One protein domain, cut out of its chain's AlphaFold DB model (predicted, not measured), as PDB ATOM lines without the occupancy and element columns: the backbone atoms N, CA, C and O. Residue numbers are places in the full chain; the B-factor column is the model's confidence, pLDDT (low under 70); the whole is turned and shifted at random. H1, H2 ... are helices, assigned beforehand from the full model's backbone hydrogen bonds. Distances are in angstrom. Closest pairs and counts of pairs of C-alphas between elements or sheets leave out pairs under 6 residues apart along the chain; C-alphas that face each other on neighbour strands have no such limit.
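What this domain is: This is residues 16 to 97 and 131 to 171 of the 519 residues of an uncharacterized protein of Pseudomassariella vexata (UniProt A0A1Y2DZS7). H6 runs through the core, with H1 and H4 packed on one side of it and H5 crossing it on the other; short H2 sits by its first end and short H3 by the start of H4. At its last end H6 turns a corner into H7, whose tip sticks out with residues 164 to 171, as residues 16 to 22 do at the other end of the printed part. The printed part has 123 residues with seven named helices, H1 to H7 in order, and no named strand: all helix. It is only just compact, close to loose, with a radius of gyration of the C-alphas of 16.1 A, and flat, spanning 51 by 41 by 22 A.

Where its parts are: H1, residues 24 to 37, begins at C-alpha 24 (145.042, 171.133, 139.654) and is 20.1 A long. H2 is residues 44 to 47, H3 residues 58 to 61. H4, residues 65 to 77, measures 17.9 A, and H5, residues 86 to 95, 14.7 A. H6, residues 136 to 151, measures 22.7 A; H7, residues 153 to 168, 22.8 A, ends at C-alpha 168 (141.799, 193.649, 110.742).

How they stand to each other: The hub, H6, touches H1 at Val 144 and Val 29, closest C-alphas 6.0 A apart, at a shallow tilt of 34 degrees, only just short of steep, opposite ways. H5 touches H6, about perpendicular at 84 degrees, closest C-alphas Cys 93 and Gly 142, 6.3 A. H1 and H4 touch at a steep tilt of 53 degrees, closest C-alphas Met 28 and Asp 70, 5.7 A. H6 and H7 touch only at the corner, closest C-alphas Leu 149 and Ser 155, 5.3 A. Every O i to N i+4 pair is within hydrogen-bond range in H1, H4, H6 and H7, and 4 of 6 in H5; H2 and H3 are too short for one.

The domain as a whole: Residues 98 to 130 are not printed; C-alphas 97 and 131 are 16.1 A apart across the cut. Of the links that are printed whole, none is long. Mean pLDDT of the printed part is 70.2, and of H5 39.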
ATOM      1  N   ARG A  16     154.204 192.993 140.752       38.34
ATOM      2  CA  ARG A  16     154.869 192.326 139.613       38.34
ATOM      3  C   ARG A  16     154.919 190.805 139.712       38.34
ATOM      4  O   ARG A  16     155.223 190.152 138.725       38.34
ATOM      5  N   TYR A  17     154.662 190.239 140.891       39.09
ATOM      6  CA  TYR A  17     154.659 188.795 141.113       39.09
ATOM      7  C   TYR A  17     153.253 188.378 141.523       39.09
ATOM      8  O   TYR A  17     152.895 188.422 142.700       39.09
ATOM      9  N   GLU A  18     152.438 187.995 140.544       42.75
ATOM     10  CA  GLU A  18     151.131 187.427 140.836       42.75
ATOM     11  C   GLU A  18     151.331 186.038 141.450       42.75
ATOM     12  O   GLU A  18     151.703 185.069 140.789       42.75
ATOM     13  N   HIS A  19     151.122 185.943 142.762       51.59
ATOM     14  CA  HIS A  19     151.039 184.666 143.453       51.59
ATOM     15  C   HIS A  19     149.706 184.007 143.102       51.59
ATOM     16  O   HIS A  19     148.790 184.006 143.923       51.59
ATOM     17  N   ARG A  20     149.576 183.468 141.886       60.44
ATOM     18  CA  ARG A  20     148.444 182.588 141.606       60.44
ATOM     19  C   ARG A  20     148.670 181.271 142.334       60.44
ATOM     20  O   ARG A  20     149.781 180.734 142.348       60.44
ATOM     21  N   ASP A  21     147.624 180.776 142.974       65.81
ATOM     22  CA  ASP A  21     147.686 179.470 143.609       65.81
ATOM     23  C   ASP A  21     147.879 178.396 142.531       65.81
ATOM     24  O   ASP A  21     147.305 178.481 141.442       65.81
ATOM     25  N   LEU A  22     148.729 177.404 142.821       70.31
ATOM     26  CA  LEU A  22     148.930 176.273 141.921       70.31
ATOM     27  C   LEU A  22     147.608 175.518 141.811       70.31
ATOM     28  O   LEU A  22     147.117 174.961 142.794       70.31
ATOM     29  N   GLY A  23     147.034 175.531 140.614       81.94
ATOM     30  CA  GLY A  23     145.795 174.835 140.331       81.94
ATOM     31  C   GLY A  23     146.031 173.342 140.095       81.94
ATOM     32  O   GLY A  23     147.166 172.901 139.888       81.94
ATOM     33  N   PRO A  24     144.955 172.542 140.032       82.69
ATOM     34  CA  PRO A  24     145.042 171.133 139.654       82.69
ATOM     35  C   PRO A  24     145.769 170.907 138.316       82.69
ATOM     36  O   PRO A  24     146.539 169.958 138.191       82.69
ATOM     37  N   GLN A  25     145.586 171.806 137.341       85.88
ATOM     38  CA  GLN A  25     146.276 171.762 136.043       85.88
ATOM     39  C   GLN A  25     147.798 171.895 136.187       85.88
ATOM     40  O   GLN A  25     148.550 171.145 135.571       85.88
ATOM     41  N   ASP A  26     148.263 172.789 137.063       83.62
ATOM     42  CA  ASP A  26     149.694 172.987 137.314       83.62
ATOM     43  C   ASP A  26     150.335 171.770 137.946       83.62
ATOM     44  O   ASP A  26     151.463 171.402 137.619       83.62
ATOM     45  N   MET A  27     149.606 171.128 138.857       83.94
ATOM     46  CA  MET A  27     150.054 169.881 139.448       83.94
ATOM     47  C   MET A  27     150.190 168.817 138.360       83.94
ATOM     48  O   MET A  27     151.273 168.256 138.220       83.94
ATOM     49  N   MET A  28     149.150 168.599 137.548       87.88
ATOM     50  CA  MET A  28     149.156 167.600 136.472       87.88
ATOM     51  C   MET A  28     150.283 167.832 135.458       87.88
ATOM     52  O   MET A  28     151.023 166.898 135.159       87.88
ATOM     53  N   VAL A  29     150.494 169.066 134.990       87.62
ATOM     54  CA  VAL A  29     151.590 169.391 134.058       87.62
ATOM     55  C   VAL A  29     152.959 169.128 134.656       87.62
ATOM     56  O   VAL A  29     153.823 168.574 133.978       87.62
ATOM     57  N   ASN A  30     153.159 169.465 135.930       85.06
ATOM     58  CA  ASN A  30     154.417 169.163 136.600       85.06
ATOM     59  C   ASN A  30     154.645 167.650 136.717       85.06
ATOM     60  O   ASN A  30     155.760 167.202 136.472       85.06
ATOM     61  N   ARG A  31     153.609 166.848 137.015       85.75
ATOM     62  CA  ARG A  31     153.738 165.377 137.048       85.75
ATOM     63  C   ARG A  31     154.055 164.801 135.672       85.75
ATOM     64  O   ARG A  31     154.883 163.898 135.560       85.75
ATOM     65  N   ILE A  32     153.408 165.325 134.634       89.19
ATOM     66  CA  ILE A  32     153.648 164.931 133.245       89.19
ATOM     67  C   ILE A  32     155.100 165.236 132.855       89.19
ATOM     68  O   ILE A  32     155.800 164.352 132.365       89.19
ATOM     69  N   MET A  33     155.583 166.446 133.147       86.25
ATOM     70  CA  MET A  33     156.956 166.861 132.843       86.25
ATOM     71  C   MET A  33     158.012 166.131 133.666       86.25
ATOM     72  O   MET A  33     159.052 165.772 133.122       86.25
ATOM     73  N   GLU A  34     157.762 165.883 134.952       85.06
ATOM     74  CA  GLU A  34     158.683 165.121 135.800       85.06
ATOM     75  C   GLU A  34     158.891 163.713 135.233       85.06
ATOM     76  O   GLU A  34     160.031 163.286 135.068       85.06
ATOM     77  N   ASN A  35     157.806 163.025 134.860       85.00
ATOM     78  CA  ASN A  35     157.896 161.694 134.258       85.00
ATOM     79  C   ASN A  35     158.521 161.714 132.860       85.00
ATOM     80  O   ASN A  35     159.223 160.772 132.502       85.00
ATOM     81  N   TYR A  36     158.276 162.758 132.070       84.69
ATOM     82  CA  TYR A  36     158.887 162.900 130.751       84.69
ATOM     83  C   TYR A  36     160.408 163.071 130.839       84.69
ATOM     84  O   TYR A  36     161.156 162.403 130.131       84.69
ATOM     85  N   MET A  37     160.863 163.936 131.745       80.12
ATOM     86  CA  MET A  37     162.277 164.280 131.905       80.12
ATOM     87  C   MET A  37     163.059 163.220 132.684       80.12
ATOM     88  O   MET A  37     164.251 163.028 132.454       80.12
ATOM     89  N   PHE A  38     162.388 162.521 133.601       80.81
ATOM     90  CA  PHE A  38     162.939 161.413 134.374       80.81
ATOM     91  C   PHE A  38     162.002 160.208 134.260       80.81
ATOM     92  O   PHE A  38     161.219 159.956 135.181       80.81
ATOM     93  N   PRO A  39     162.073 159.454 133.146       79.88
ATOM     94  CA  PRO A  39     161.214 158.301 132.896       79.88
ATOM     95  C   PRO A  39     161.551 157.149 133.852       79.88
ATOM     96  O   PRO A  39     162.248 156.200 133.505       79.88
ATOM     97  N   GLY A  40     161.077 157.253 135.094       82.50
ATOM     98  CA  GLY A  40     161.182 156.210 136.114       82.50
ATOM     99  C   GLY A  40     159.979 155.270 136.109       82.50
ATOM    100  O   GLY A  40     160.123 154.085 136.389       82.50
ATOM    101  N   LYS A  41     158.795 155.794 135.766       82.00
ATOM    102  CA  LYS A  41     157.530 155.041 135.772       82.00
ATOM    103  C   LYS A  41     157.115 154.540 134.389       82.00
ATOM    104  O   LYS A  41     156.578 153.444 134.265       82.00
ATOM    105  N   VAL A  42     157.409 155.310 133.341       86.38
ATOM    106  CA  VAL A  42     157.120 154.946 131.948       86.38
ATOM    107  C   VAL A  42     158.422 154.687 131.215       86.38
ATOM    108  O   VAL A  42     159.331 155.510 131.233       86.38
ATOM    109  N   LYS A  43     158.522 153.545 130.533       87.12
ATOM    110  CA  LYS A  43     159.715 153.207 129.750       87.12
ATOM    111  C   LYS A  43     159.829 154.170 128.566       87.12
ATOM    112  O   LYS A  43     158.862 154.333 127.827       87.12
ATOM    113  N   GLY A  44     161.021 154.708 128.290       83.38
ATOM    114  CA  GLY A  44     161.242 155.632 127.161       83.38
ATOM    115  C   GLY A  44     160.779 155.094 125.796       83.38
ATOM    116  O   GLY A  44     160.330 155.855 124.946       83.38
ATOM    117  N   ARG A  45     160.776 153.765 125.603       86.62
ATOM    118  CA  ARG A  45     160.210 153.123 124.401       86.62
ATOM    119  C   ARG A  45     158.718 153.401 124.194       86.62
ATOM    120  O   ARG A  45     158.287 153.411 123.054       86.62
ATOM    121  N   VAL A  46     157.947 153.606 125.265       85.38
ATOM    122  CA  VAL A  46     156.520 153.955 125.187       85.38
ATOM    123  C   VAL A  46     156.337 155.396 124.759       85.38
ATOM    124  O   VAL A  46     155.513 155.649 123.896       85.38
ATOM    125  N   LEU A  47     157.153 156.323 125.265       82.12
ATOM    126  CA  LEU A  47     157.124 157.725 124.825       82.12
ATOM    127  C   LEU A  47     157.461 157.877 123.328       82.12
ATOM    128  O   LEU A  47     156.972 158.795 122.678       82.12
ATOM    129  N   ARG A  48     158.219 156.933 122.763       84.44
ATOM    130  CA  ARG A  48     158.513 156.842 121.324       84.44
ATOM    131  C   ARG A  48     157.502 156.010 120.523       84.44
ATOM    132  O   ARG A  48     157.725 155.756 119.341       84.44
ATOM    133  N   GLN A  49     156.413 155.537 121.127       84.19
ATOM    134  CA  GLN A  49     155.358 154.868 120.363       84.19
ATOM    135  C   GLN A  49     154.565 155.897 119.559       84.19
ATOM    136  O   GLN A  49     154.267 156.994 120.034       84.19
ATOM    137  N   LYS A  50     154.211 155.512 118.332       82.44
ATOM    138  CA  LYS A  50     153.255 156.259 117.516       82.44
ATOM    139  C   LYS A  50     151.875 156.137 118.149       82.44
ATOM    140  O   LYS A  50     151.452 155.033 118.496       82.44
ATOM    141  N   ILE A  51     151.190 157.262 118.298       76.88
ATOM    142  CA  ILE A  51     149.817 157.279 118.796       76.88
ATOM    143  C   ILE A  51     148.877 156.926 117.641       76.88
ATOM    144  O   ILE A  51     148.971 157.514 116.566       76.88
ATOM    145  N   ASP A  52     147.971 155.972 117.859       75.69
ATOM    146  CA  ASP A  52     146.882 155.706 116.916       75.69
ATOM    147  C   ASP A  52     145.874 156.872 116.913       75.69
ATOM    148  O   ASP A  52     145.635 157.521 117.933       75.69
ATOM    149  N   SER A  53     145.244 157.084 115.761       63.56
ATOM    150  CA  SER A  53     144.136 158.001 115.471       63.56
ATOM    151  C   SER A  53     143.051 158.100 116.550       63.56
ATOM    152  O   SER A  53     142.422 159.146 116.697       63.56
ATOM    153  N   ASN A  54     142.859 157.046 117.345       66.56
ATOM    154  CA  ASN A  54     141.893 157.010 118.438       66.56
ATOM    155  C   ASN A  54     142.358 157.729 119.725       66.56
ATOM    156  O   ASN A  54     141.638 157.697 120.724       66.56
ATOM    157  N   PHE A  55     143.542 158.366 119.729       65.44
ATOM    158  CA  PHE A  55     144.103 159.152 120.844       65.44
ATOM    159  C   PHE A  55     143.963 158.464 122.207       65.44
ATOM    160  O   PHE A  55     143.600 159.067 123.224       65.44
ATOM    161  N   THR A  56     144.228 157.161 122.245       72.19
ATOM    162  CA  THR A  56     144.134 156.413 123.491       72.19
ATOM    163  C   THR A  56     145.455 156.536 124.244       72.19
ATOM    164  O   THR A  56     146.487 156.017 123.832       72.19
ATOM    165  N   PHE A  57     145.429 157.151 125.430       84.12
ATOM    166  CA  PHE A  57     146.547 157.086 126.389       84.12
ATOM    167  C   PHE A  57     146.731 155.673 126.985       84.12
ATOM    168  O   PHE A  57     147.356 155.515 128.030       84.12
ATOM    169  N   GLY A  58     146.163 154.638 126.353       86.19
ATOM    170  CA  GLY A  58     146.210 153.243 126.784       86.19
ATOM    171  C   GLY A  58     147.635 152.742 127.029       86.19
ATOM    172  O   GLY A  58     147.883 152.233 128.118       86.19
ATOM    173  N   PRO A  59     148.592 152.959 126.105       86.12
ATOM    174  CA  PRO A  59     149.973 152.516 126.299       86.12
ATOM    175  C   PRO A  59     150.687 153.151 127.499       86.12
ATOM    176  O   PRO A  59     151.557 152.522 128.096       86.12
ATOM    177  N   ILE A  60     150.315 154.378 127.882       85.94
ATOM    178  CA  ILE A  60     150.811 154.996 129.120       85.94
ATOM    179  C   ILE A  60     150.082 154.405 130.312       85.94
ATOM    180  O   ILE A  60     150.730 154.000 131.264       85.94
ATOM    181  N   LYS A  61     148.749 154.308 130.254       90.06
ATOM    182  CA  LYS A  61     147.921 153.816 131.363       90.06
ATOM    183  C   LYS A  61     148.265 152.395 131.798       90.06
ATOM    184  O   LYS A  61     148.057 152.066 132.961       90.06
ATOM    185  N   THR A  62     148.763 151.561 130.887       89.06
ATOM    186  CA  THR A  62     149.222 150.204 131.213       89.06
ATOM    187  C   THR A  62     150.530 150.189 132.004       89.06
ATOM    188  O   THR A  62     150.784 149.212 132.700       89.06
ATOM    189  N   GLN A  63     151.351 151.243 131.931       88.31
ATOM    190  CA  GLN A  63     152.597 151.369 132.703       88.31
ATOM    191  C   GLN A  63     152.438 152.269 133.926       88.31
ATOM    192  O   GLN A  63     152.942 151.957 134.998       88.31
ATOM    193  N   ASP A  64     151.705 153.364 133.765       88.19
ATOM    194  CA  ASP A  64     151.356 154.313 134.807       88.19
ATOM    195  C   ASP A  64     149.932 154.834 134.561       88.19
ATOM    196  O   ASP A  64     149.677 155.728 133.742       88.19
ATOM    197  N   ARG A  65     148.980 154.238 135.287       90.75
ATOM    198  CA  ARG A  65     147.560 154.594 135.213       90.75
ATOM    199  C   ARG A  65     147.318 156.049 135.605       90.75
ATOM    200  O   ARG A  65     146.466 156.682 134.986       90.75
ATOM    201  N   GLU A  66     148.033 156.569 136.601       86.88
ATOM    202  CA  GLU A  66     147.857 157.943 137.079       86.88
ATOM    203  C   GLU A  66     148.334 158.943 136.029       86.88
ATOM    204  O   GLU A  66     147.576 159.829 135.649       86.88
ATOM    205  N   LEU A  67     149.537 158.752 135.481       86.50
ATOM    206  CA  LEU A  67     150.074 159.624 134.435       86.50
ATOM    207  C   LEU A  67     149.209 159.599 133.169       86.50
ATOM    208  O   LEU A  67     148.926 160.636 132.572       86.50
ATOM    209  N   GLY A  68     148.748 158.415 132.762       90.00
ATOM    210  CA  GLY A  68     147.875 158.284 131.599       90.00
ATOM    211  C   GLY A  68     146.489 158.908 131.807       90.00
ATOM    212  O   GLY A  68     145.861 159.337 130.837       90.00
ATOM    213  N   LEU A  69     145.999 158.973 133.050       89.50
ATOM    214  CA  LEU A  69     144.793 159.724 133.407       89.50
ATOM    215  C   LEU A  69     145.061 161.228 133.446       89.50
ATOM    216  O   LEU A  69     144.266 161.965 132.875       89.50
ATOM    217  N   ASP A  70     146.177 161.675 134.020       89.25
ATOM    218  CA  ASP A  70     146.579 163.087 134.027       89.25
ATOM    219  C   ASP A  70     146.669 163.644 132.612       89.25
ATOM    220  O   ASP A  70     146.102 164.693 132.326       89.25
ATOM    221  N   MET A  71     147.315 162.924 131.693       89.06
ATOM    222  CA  MET A  71     147.415 163.346 130.294       89.06
ATOM    223  C   MET A  71     146.044 163.395 129.613       89.06
ATOM    224  O   MET A  71     145.762 164.332 128.866       89.06
ATOM    225  N   GLN A  72     145.158 162.438 129.907       89.31
ATOM    226  CA  GLN A  72     143.794 162.436 129.376       89.31
ATOM    227  C   GLN A  72     142.941 163.580 129.929       89.31
ATOM    228  O   GLN A  72     142.171 164.190 129.188       89.31
ATOM    229  N   VAL A  73     143.053 163.851 131.227       88.81
ATOM    230  CA  VAL A  73     142.335 164.929 131.902       88.81
ATOM    231  C   VAL A  73     142.864 166.272 131.416       88.81
ATOM    232  O   VAL A  73     142.061 167.086 130.981       88.81
ATOM    233  N   MET A  74     144.184 166.474 131.373       86.12
ATOM    234  CA  MET A  74     144.807 167.679 130.816       86.12
ATOM    235  C   MET A  74     144.372 167.924 129.374       86.12
ATOM    236  O   MET A  74     143.945 169.025 129.052       86.12
ATOM    237  N   TRP A  75     144.383 166.896 128.524       85.62
ATOM    238  CA  TRP A  75     143.905 167.006 127.144       85.62
ATOM    239  C   TRP A  75     142.455 167.497 127.047       85.62
ATOM    240  O   TRP A  75     142.131 168.292 126.171       85.62
ATOM    241  N   ARG A  76     141.576 167.032 127.944       84.69
ATOM    242  CA  ARG A  76     140.163 167.445 127.987       84.69
ATOM    243  C   ARG A  76     139.950 168.806 128.651       84.69
ATOM    244  O   ARG A  76     139.008 169.500 128.294       84.69
ATOM    245  N   MET A  77     140.774 169.150 129.641       80.88
ATOM    246  CA  MET A  77     140.657 170.379 130.431       80.88
ATOM    247  C   MET A  77     141.234 171.598 129.731       80.88
ATOM    248  O   MET A  77     140.775 172.705 130.003       80.88
ATOM    249  N   LEU A  78     142.245 171.410 128.885       79.69
ATOM    250  CA  LEU A  78     142.794 172.477 128.063       79.69
ATOM    251  C   LEU A  78     141.770 172.802 126.974       79.69
ATOM    252  O   LEU A  78     141.797 172.251 125.875       79.69
ATOM    253  N   ALA A  79     140.788 173.630 127.315       61.06
ATOM    254  CA  ALA A  79     139.778 174.120 126.402       61.06
ATOM    255  C   ALA A  79     140.403 175.277 125.630       61.06
ATOM    256  O   ALA A  79     140.446 176.414 126.099       61.06
ATOM    257  N   THR A  80     140.894 175.008 124.422       54.94
ATOM    258  CA  THR A  80     141.235 176.122 123.550       54.94
ATOM    259  C   THR A  80     139.919 176.798 123.168       54.94
ATOM    260  O   THR A  80     139.212 176.308 122.299       54.94
ATOM    261  N   GLU A  81     139.610 177.946 123.778       44.22
ATOM    262  CA  GLU A  81     138.710 178.970 123.200       44.22
ATOM    263  C   GLU A  81     139.256 179.516 121.863       44.22
ATOM    264  O   GLU A  81     138.632 180.322 121.176       44.22
ATOM    265  N   TRP A  82     140.468 179.109 121.493       47.69
ATOM    266  CA  TRP A  82     140.964 179.154 120.132       47.69
ATOM    267  C   TRP A  82     140.175 178.103 119.354       47.69
ATOM    268  O   TRP A  82     140.329 176.917 119.639       47.69
ATOM    269  N   ASP A  83     139.337 178.539 118.417       40.84
ATOM    270  CA  ASP A  83     138.518 177.732 117.500       40.84
ATOM    271  C   ASP A  83     139.396 176.897 116.535       40.84
ATOM    272  O   ASP A  83     139.348 176.981 115.311       40.84
ATOM    273  N   MET A  84     140.319 176.135 117.114       43.53
ATOM    274  CA  MET A  84     141.272 175.257 116.473       43.53
ATOM    275  C   MET A  84     140.654 173.872 116.532       43.53
ATOM    276  O   MET A  84     140.874 173.098 117.465       43.53
ATOM    277  N   THR A  85     139.811 173.583 115.546       40.00
ATOM    278  CA  THR A  85     139.245 172.247 115.355       40.00
ATOM    279  C   THR A  85     140.346 171.180 115.389       40.00
ATOM    280  O   THR A  85     141.483 171.423 114.975       40.00
ATOM    281  N   LEU A  86     139.984 169.978 115.859       39.75
ATOM    282  CA  LEU A  86     140.817 168.776 116.062       39.75
ATOM    283  C   LEU A  86     141.851 168.490 114.944       39.75
ATOM    284  O   LEU A  86     142.867 167.840 115.175       39.75
ATOM    285  N   HIS A  87     141.598 168.996 113.737       41.56
ATOM    286  CA  HIS A  87     142.423 168.866 112.539       41.56
ATOM    287  C   HIS A  87     143.707 169.718 112.531       41.56
ATOM    288  O   HIS A  87     144.592 169.443 111.727       41.56
ATOM    289  N   HIS A  88     143.853 170.704 113.424       41.91
ATOM    290  CA  HIS A  88     145.010 171.616 113.448       41.91
ATOM    291  C   HIS A  88     146.053 171.276 114.525       41.91
ATOM    292  O   HIS A  88     147.147 171.833 114.522       41.91
ATOM    293  N   VAL A  89     145.765 170.330 115.426       39.91
ATOM    294  CA  VAL A  89     146.703 169.936 116.495       39.91
ATOM    295  C   VAL A  89     147.937 169.181 115.969       39.91
ATOM    296  O   VAL A  89     149.035 169.500 116.426       39.91
ATOM    297  N   PRO A  90     147.841 168.280 114.965       40.00
ATOM    298  CA  PRO A  90     149.036 167.753 114.299       40.00
ATOM    299  C   PRO A  90     149.851 168.867 113.625       40.00
ATOM    300  O   PRO A  90     151.076 168.815 113.604       40.00
ATOM    301  N   GLY A  91     149.162 169.910 113.146       39.78
ATOM    302  CA  GLY A  91     149.772 171.132 112.639       39.78
ATOM    303  C   GLY A  91     150.529 171.902 113.717       39.78
ATOM    304  O   GLY A  91     151.598 172.397 113.419       39.78
ATOM    305  N   MET A  92     150.059 171.958 114.968       36.75
ATOM    306  CA  MET A  92     150.746 172.664 116.063       36.75
ATOM    307  C   MET A  92     151.940 171.927 116.664       36.75
ATOM    308  O   MET A  92     152.916 172.581 117.021       36.75
ATOM    309  N   CYS A  93     151.934 170.592 116.669       37.91
ATOM    310  CA  CYS A  93     153.162 169.834 116.930       37.91
ATOM    311  C   CYS A  93     154.245 170.105 115.862       37.91
ATOM    312  O   CYS A  93     155.420 169.891 116.140       37.91
ATOM    313  N   ASN A  94     153.857 170.623 114.685       34.41
ATOM    314  CA  ASN A  94     154.747 170.982 113.574       34.41
ATOM    315  C   ASN A  94     154.890 172.507 113.317       34.41
ATOM    316  O   ASN A  94     155.822 172.913 112.635       34.41
ATOM    317  N   LEU A  95     154.030 173.385 113.852       34.62
ATOM    318  CA  LEU A  95     154.005 174.836 113.548       34.62
ATOM    319  C   LEU A  95     155.086 175.630 114.288       34.62
ATOM    320  O   LEU A  95     155.295 176.798 113.986       34.62
ATOM    321  N   LEU A  96     155.793 175.007 115.232       36.00
ATOM    322  CA  LEU A  96     157.056 175.533 115.761       36.00
ATOM    323  C   LEU A  96     158.291 174.867 115.130       36.00
ATOM    324  O   LEU A  96     159.410 175.220 115.488       36.00
ATOM    325  N   LEU A  97     158.093 173.947 114.179       33.09
ATOM    326  CA  LEU A  97     159.150 173.356 113.352       33.09
ATOM    327  C   LEU A  97     159.124 173.841 111.894       33.09
ATOM    328  O   LEU A  97     160.124 173.687 111.210       33.09
ATOM    329  N   TYR A 131     150.800 159.943 106.883       48.81
ATOM    330  CA  TYR A 131     150.682 160.738 108.097       48.81
ATOM    331  C   TYR A 131     151.671 160.165 109.113       48.81
ATOM    332  O   TYR A 131     151.502 159.050 109.617       48.81
ATOM    333  N   HIS A 132     152.738 160.912 109.391       55.25
ATOM    334  CA  HIS A 132     153.613 160.616 110.509       55.25
ATOM    335  C   HIS A 132     152.826 160.936 111.775       55.25
ATOM    336  O   HIS A 132     152.756 162.082 112.213       55.25
ATOM    337  N   TRP A 133     152.162 159.914 112.318       54.84
ATOM    338  CA  TRP A 133     151.513 160.008 113.617       54.84
ATOM    339  C   TRP A 133     152.521 160.536 114.637       54.84
ATOM    340  O   TRP A 133     153.638 160.004 114.693       54.84
ATOM    341  N   PRO A 134     152.159 161.574 115.413       72.88
ATOM    342  CA  PRO A 134     153.081 162.147 116.369       72.88
ATOM    343  C   PRO A 134     153.494 161.066 117.364       72.88
ATOM    344  O   PRO A 134     152.683 160.241 117.808       72.88
ATOM    345  N   LEU A 135     154.782 161.067 117.694       81.25
ATOM    346  CA  LEU A 135     155.285 160.286 118.809       81.25
ATOM    347  C   LEU A 135     154.595 160.771 120.083       81.25
ATOM    348  O   LEU A 135     154.239 161.946 120.214       81.25
ATOM    349  N   LEU A 136     154.403 159.866 121.034       80.62
ATOM    350  CA  LEU A 136     153.758 160.200 122.293       80.62
ATOM    351  C   LEU A 136     154.486 161.317 123.062       80.62
ATOM    352  O   LEU A 136     153.841 162.147 123.698       80.62
ATOM    353  N   GLU A 137     155.806 161.406 122.942       81.94
ATOM    354  CA  GLU A 137     156.595 162.529 123.454       81.94
ATOM    355  C   GLU A 137     156.174 163.893 122.890       81.94
ATOM    356  O   GLU A 137     156.068 164.857 123.645       81.94
ATOM    357  N   ASN A 138     155.827 163.974 121.603       81.00
ATOM    358  CA  ASN A 138     155.356 165.220 120.995       81.00
ATOM    359  C   ASN A 138     154.005 165.629 121.587       81.00
ATOM    360  O   ASN A 138     153.734 166.810 121.785       81.00
ATOM    361  N   MET A 139     153.165 164.649 121.930       82.56
ATOM    362  CA  MET A 139     151.895 164.905 122.602       82.56
ATOM    363  C   MET A 139     152.096 165.400 124.038       82.56
ATOM    364  O   MET A 139     151.406 166.323 124.468       82.56
ATOM    365  N   VAL A 140     153.050 164.820 124.773       83.38
ATOM    366  CA  VAL A 140     153.442 165.282 126.114       83.38
ATOM    367  C   VAL A 140     153.885 166.745 126.065       83.38
ATOM    368  O   VAL A 140     153.359 167.571 126.810       83.38
ATOM    369  N   LEU A 141     154.807 167.077 125.160       82.06
ATOM    370  CA  LEU A 141     155.311 168.440 125.003       82.06
ATOM    371  C   LEU A 141     154.205 169.408 124.573       82.06
ATOM    372  O   LEU A 141     154.088 170.488 125.150       82.06
ATOM    373  N   GLY A 142     153.346 169.003 123.636       80.75
ATOM    374  CA  GLY A 142     152.214 169.810 123.184       80.75
ATOM    375  C   GLY A 142     151.215 170.125 124.302       80.75
ATOM    376  O   GLY A 142     150.761 171.263 124.418       80.75
ATOM    377  N   LEU A 143     150.910 169.158 125.176       83.75
ATOM    378  CA  LEU A 143     150.054 169.372 126.352       83.75
ATOM    379  C   LEU A 143     150.650 170.403 127.316       83.75
ATOM    380  O   LEU A 143     149.947 171.282 127.813       83.75
ATOM    381  N   VAL A 144     151.952 170.302 127.564       83.50
ATOM    382  CA  VAL A 144     152.674 171.183 128.486       83.50
ATOM    383  C   VAL A 144     152.743 172.599 127.926       83.50
ATOM    384  O   VAL A 144     152.433 173.557 128.630       83.50
ATOM    385  N   GLN A 145     153.093 172.739 126.648       79.50
ATOM    386  CA  GLN A 145     153.113 174.028 125.960       79.50
ATOM    387  C   GLN A 145     151.735 174.691 125.981       79.50
ATOM    388  O   GLN A 145     151.617 175.859 126.352       79.50
ATOM    389  N   ARG A 146     150.680 173.940 125.647       78.88
ATOM    390  CA  ARG A 146     149.304 174.445 125.633       78.88
ATOM    391  C   ARG A 146     148.845 174.917 127.009       78.88
ATOM    392  O   ARG A 146     148.241 175.981 127.099       78.88
ATOM    393  N   HIS A 147     149.190 174.195 128.073       85.12
ATOM    394  CA  HIS A 147     148.939 174.650 129.443       85.12
ATOM    395  C   HIS A 147     149.573 176.008 129.727       85.12
ATOM    396  O   HIS A 147     148.887 176.921 130.174       85.12
ATOM    397  N   TYR A 148     150.860 176.180 129.422       79.19
ATOM    398  CA  TYR A 148     151.516 177.468 129.644       79.19
ATOM    399  C   TYR A 148     150.917 178.583 128.780       79.19
ATOM    400  O   TYR A 148     150.825 179.713 129.241       79.19
ATOM    401  N   LEU A 149     150.451 178.289 127.565       75.69
ATOM    402  CA  LEU A 149     149.773 179.279 126.722       75.69
ATOM    403  C   LEU A 149     148.394 179.690 127.260       75.69
ATOM    404  O   LEU A 149     148.031 180.863 127.164       75.69
ATOM    405  N   GLU A 150     147.623 178.751 127.812       76.81
ATOM    406  CA  GLU A 150     146.283 179.017 128.350       76.81
ATOM    407  C   GLU A 150     146.321 179.686 129.723       76.81
ATOM    408  O   GLU A 150     145.463 180.510 130.040       76.81
ATOM    409  N   VAL A 151     147.314 179.346 130.537       75.62
ATOM    410  CA  VAL A 151     147.352 179.752 131.939       75.62
ATOM    411  C   VAL A 151     148.202 181.004 132.166       75.62
ATOM    412  O   VAL A 151     147.948 181.741 133.118       75.62
ATOM    413  N   GLU A 152     149.157 181.299 131.280       70.50
ATOM    414  CA  GLU A 152     149.961 182.523 131.347       70.50
ATOM    415  C   GLU A 152     149.155 183.736 130.840       70.50
ATOM    416  O   GLU A 152     148.829 183.813 129.645       70.50
ATOM    417  N   PRO A 153     148.860 184.739 131.692       63.88
ATOM    418  CA  PRO A 153     148.081 185.915 131.294       63.88
ATOM    419  C   PRO A 153     148.710 186.669 130.114       63.88
ATOM    420  O   PRO A 153     148.002 187.135 129.219       63.88
ATOM    421  N   SER A 154     150.043 186.732 130.080       58.81
ATOM    422  CA  SER A 154     150.824 187.362 129.012       58.81
ATOM    423  C   SER A 154     150.566 186.704 127.651       58.81
ATOM    424  O   SER A 154     150.326 187.394 126.658       58.81
ATOM    425  N   SER A 155     150.543 185.369 127.613       60.78
ATOM    426  CA  SER A 155     150.270 184.579 126.407       60.78
ATOM    427  C   SER A 155     148.837 184.787 125.910       60.78
ATOM    428  O   SER A 155     148.615 184.975 124.712       60.78
ATOM    429  N   ARG A 156     147.859 184.853 126.827       63.28
ATOM    430  CA  ARG A 156     146.456 185.150 126.485       63.28
ATOM    431  C   ARG A 156     146.291 186.543 125.884       63.28
ATOM    432  O   ARG A 156     145.603 186.692 124.872       63.28
ATOM    433  N   LEU A 157     146.920 187.557 126.485       62.06
ATOM    434  CA  LEU A 157     146.898 188.934 125.984       62.06
ATOM    435  C   LEU A 157     147.544 189.032 124.602       62.06
ATOM    436  O   LEU A 157     146.971 189.653 123.705       62.06
ATOM    437  N   TYR A 158     148.691 188.378 124.413       61.00
ATOM    438  CA  TYR A 158     149.366 188.326 123.122       61.00
ATOM    439  C   TYR A 158     148.481 187.696 122.050       61.00
ATOM    440  O   TYR A 158     148.253 188.304 121.009       61.00
ATOM    441  N   GLY A 159     147.920 186.511 122.291       61.44
ATOM    442  CA  GLY A 159     147.103 185.877 121.262       61.44
ATOM    443  C   GLY A 159     145.744 186.575 121.053       61.44
ATOM    444  O   GLY A 159     145.200 186.538 119.952       61.44
ATOM    445  N   ALA A 160     145.209 187.299 122.045       65.12
ATOM    446  CA  ALA A 160     144.090 188.224 121.829       65.12
ATOM    447  C   ALA A 160     144.481 189.402 120.916       65.12
ATOM    448  O   ALA A 160     143.714 189.774 120.030       65.12
ATOM    449  N   HIS A 161     145.678 189.962 121.097       59.81
ATOM    450  CA  HIS A 161     146.226 191.003 120.229       59.81
ATOM    451  C   HIS A 161     146.500 190.488 118.806       59.81
ATOM    452  O   HIS A 161     146.085 191.120 117.838       59.81
ATOM    453  N   ALA A 162     147.113 189.311 118.667       59.56
ATOM    454  CA  ALA A 162     147.368 188.674 117.377       59.56
ATOM    455  C   ALA A 162     146.065 188.398 116.608       59.56
ATOM    456  O   ALA A 162     145.980 188.708 115.425       59.56
ATOM    457  N   ARG A 163     145.007 187.921 117.285       60.97
ATOM    458  CA  ARG A 163     143.674 187.762 116.672       60.97
ATOM    459  C   ARG A 163     143.129 189.076 116.121       60.97
ATOM    460  O   ARG A 163     142.630 189.087 115.001       60.97
ATOM    461  N   LYS A 164     143.268 190.178 116.865       63.59
ATOM    462  CA  LYS A 164     142.858 191.507 116.388       63.59
ATOM    463  C   LYS A 164     143.642 191.937 115.148       63.59
ATOM    464  O   LYS A 164     143.044 192.467 114.223       63.59
ATOM    465  N   LEU A 165     144.949 191.676 115.097       55.91
ATOM    466  CA  LEU A 165     145.766 191.977 113.916       55.91
ATOM    467  C   LEU A 165     145.351 191.145 112.693       55.91
ATOM    468  O   LEU A 165     145.224 191.693 111.601       55.91
ATOM    469  N   CYS A 166     145.088 189.849 112.875       56.44
ATOM    470  CA  CYS A 166     144.664 188.963 111.787       56.44
ATOM    471  C   CYS A 166     143.247 189.272 111.282       56.44
ATOM    472  O   CYS A 166     142.987 189.150 110.091       56.44
ATOM    473  N   GLN A 167     142.334 189.683 112.168       62.69
ATOM    474  CA  GLN A 167     140.961 190.045 111.801       62.69
ATOM    475  C   GLN A 167     140.870 191.397 111.085       62.69
ATOM    476  O   GLN A 167     139.912 191.618 110.348       62.69
ATOM    477  N   HIS A 168     141.846 192.289 111.283       51.53
ATOM    478  CA  HIS A 168     141.799 193.649 110.742       51.53
ATOM    479  C   HIS A 168     142.735 193.930 109.563       51.53
ATOM    480  O   HIS A 168     142.677 195.042 109.066       51.53
ATOM    481  N   GLY A 169     143.517 192.957 109.073       47.16
ATOM    482  CA  GLY A 169     144.221 193.053 107.785       47.16
ATOM    483  C   GLY A 169     145.038 194.340 107.601       47.16
ATOM    484  O   GLY A 169     144.585 195.254 106.929       47.16
ATOM    485  N   ALA A 170     146.260 194.373 108.146       50.12
ATOM    486  CA  ALA A 170     147.138 195.553 108.211       50.12
ATOM    487  C   ALA A 170     146.542 196.733 109.017       50.12
ATOM    488  O   ALA A 170     145.339 196.889 109.159       50.12
ATOM    489  N   GLY A 171     147.413 197.502 109.679       47.97
ATOM    490  CA  GLY A 171     147.029 198.474 110.711       47.97
ATOM    491  C   GLY A 171     145.960 199.491 110.279       47.97
ATOM    492  O   GLY A 171     145.834 199.777 109.089       47.97
TER     493      GLY A 171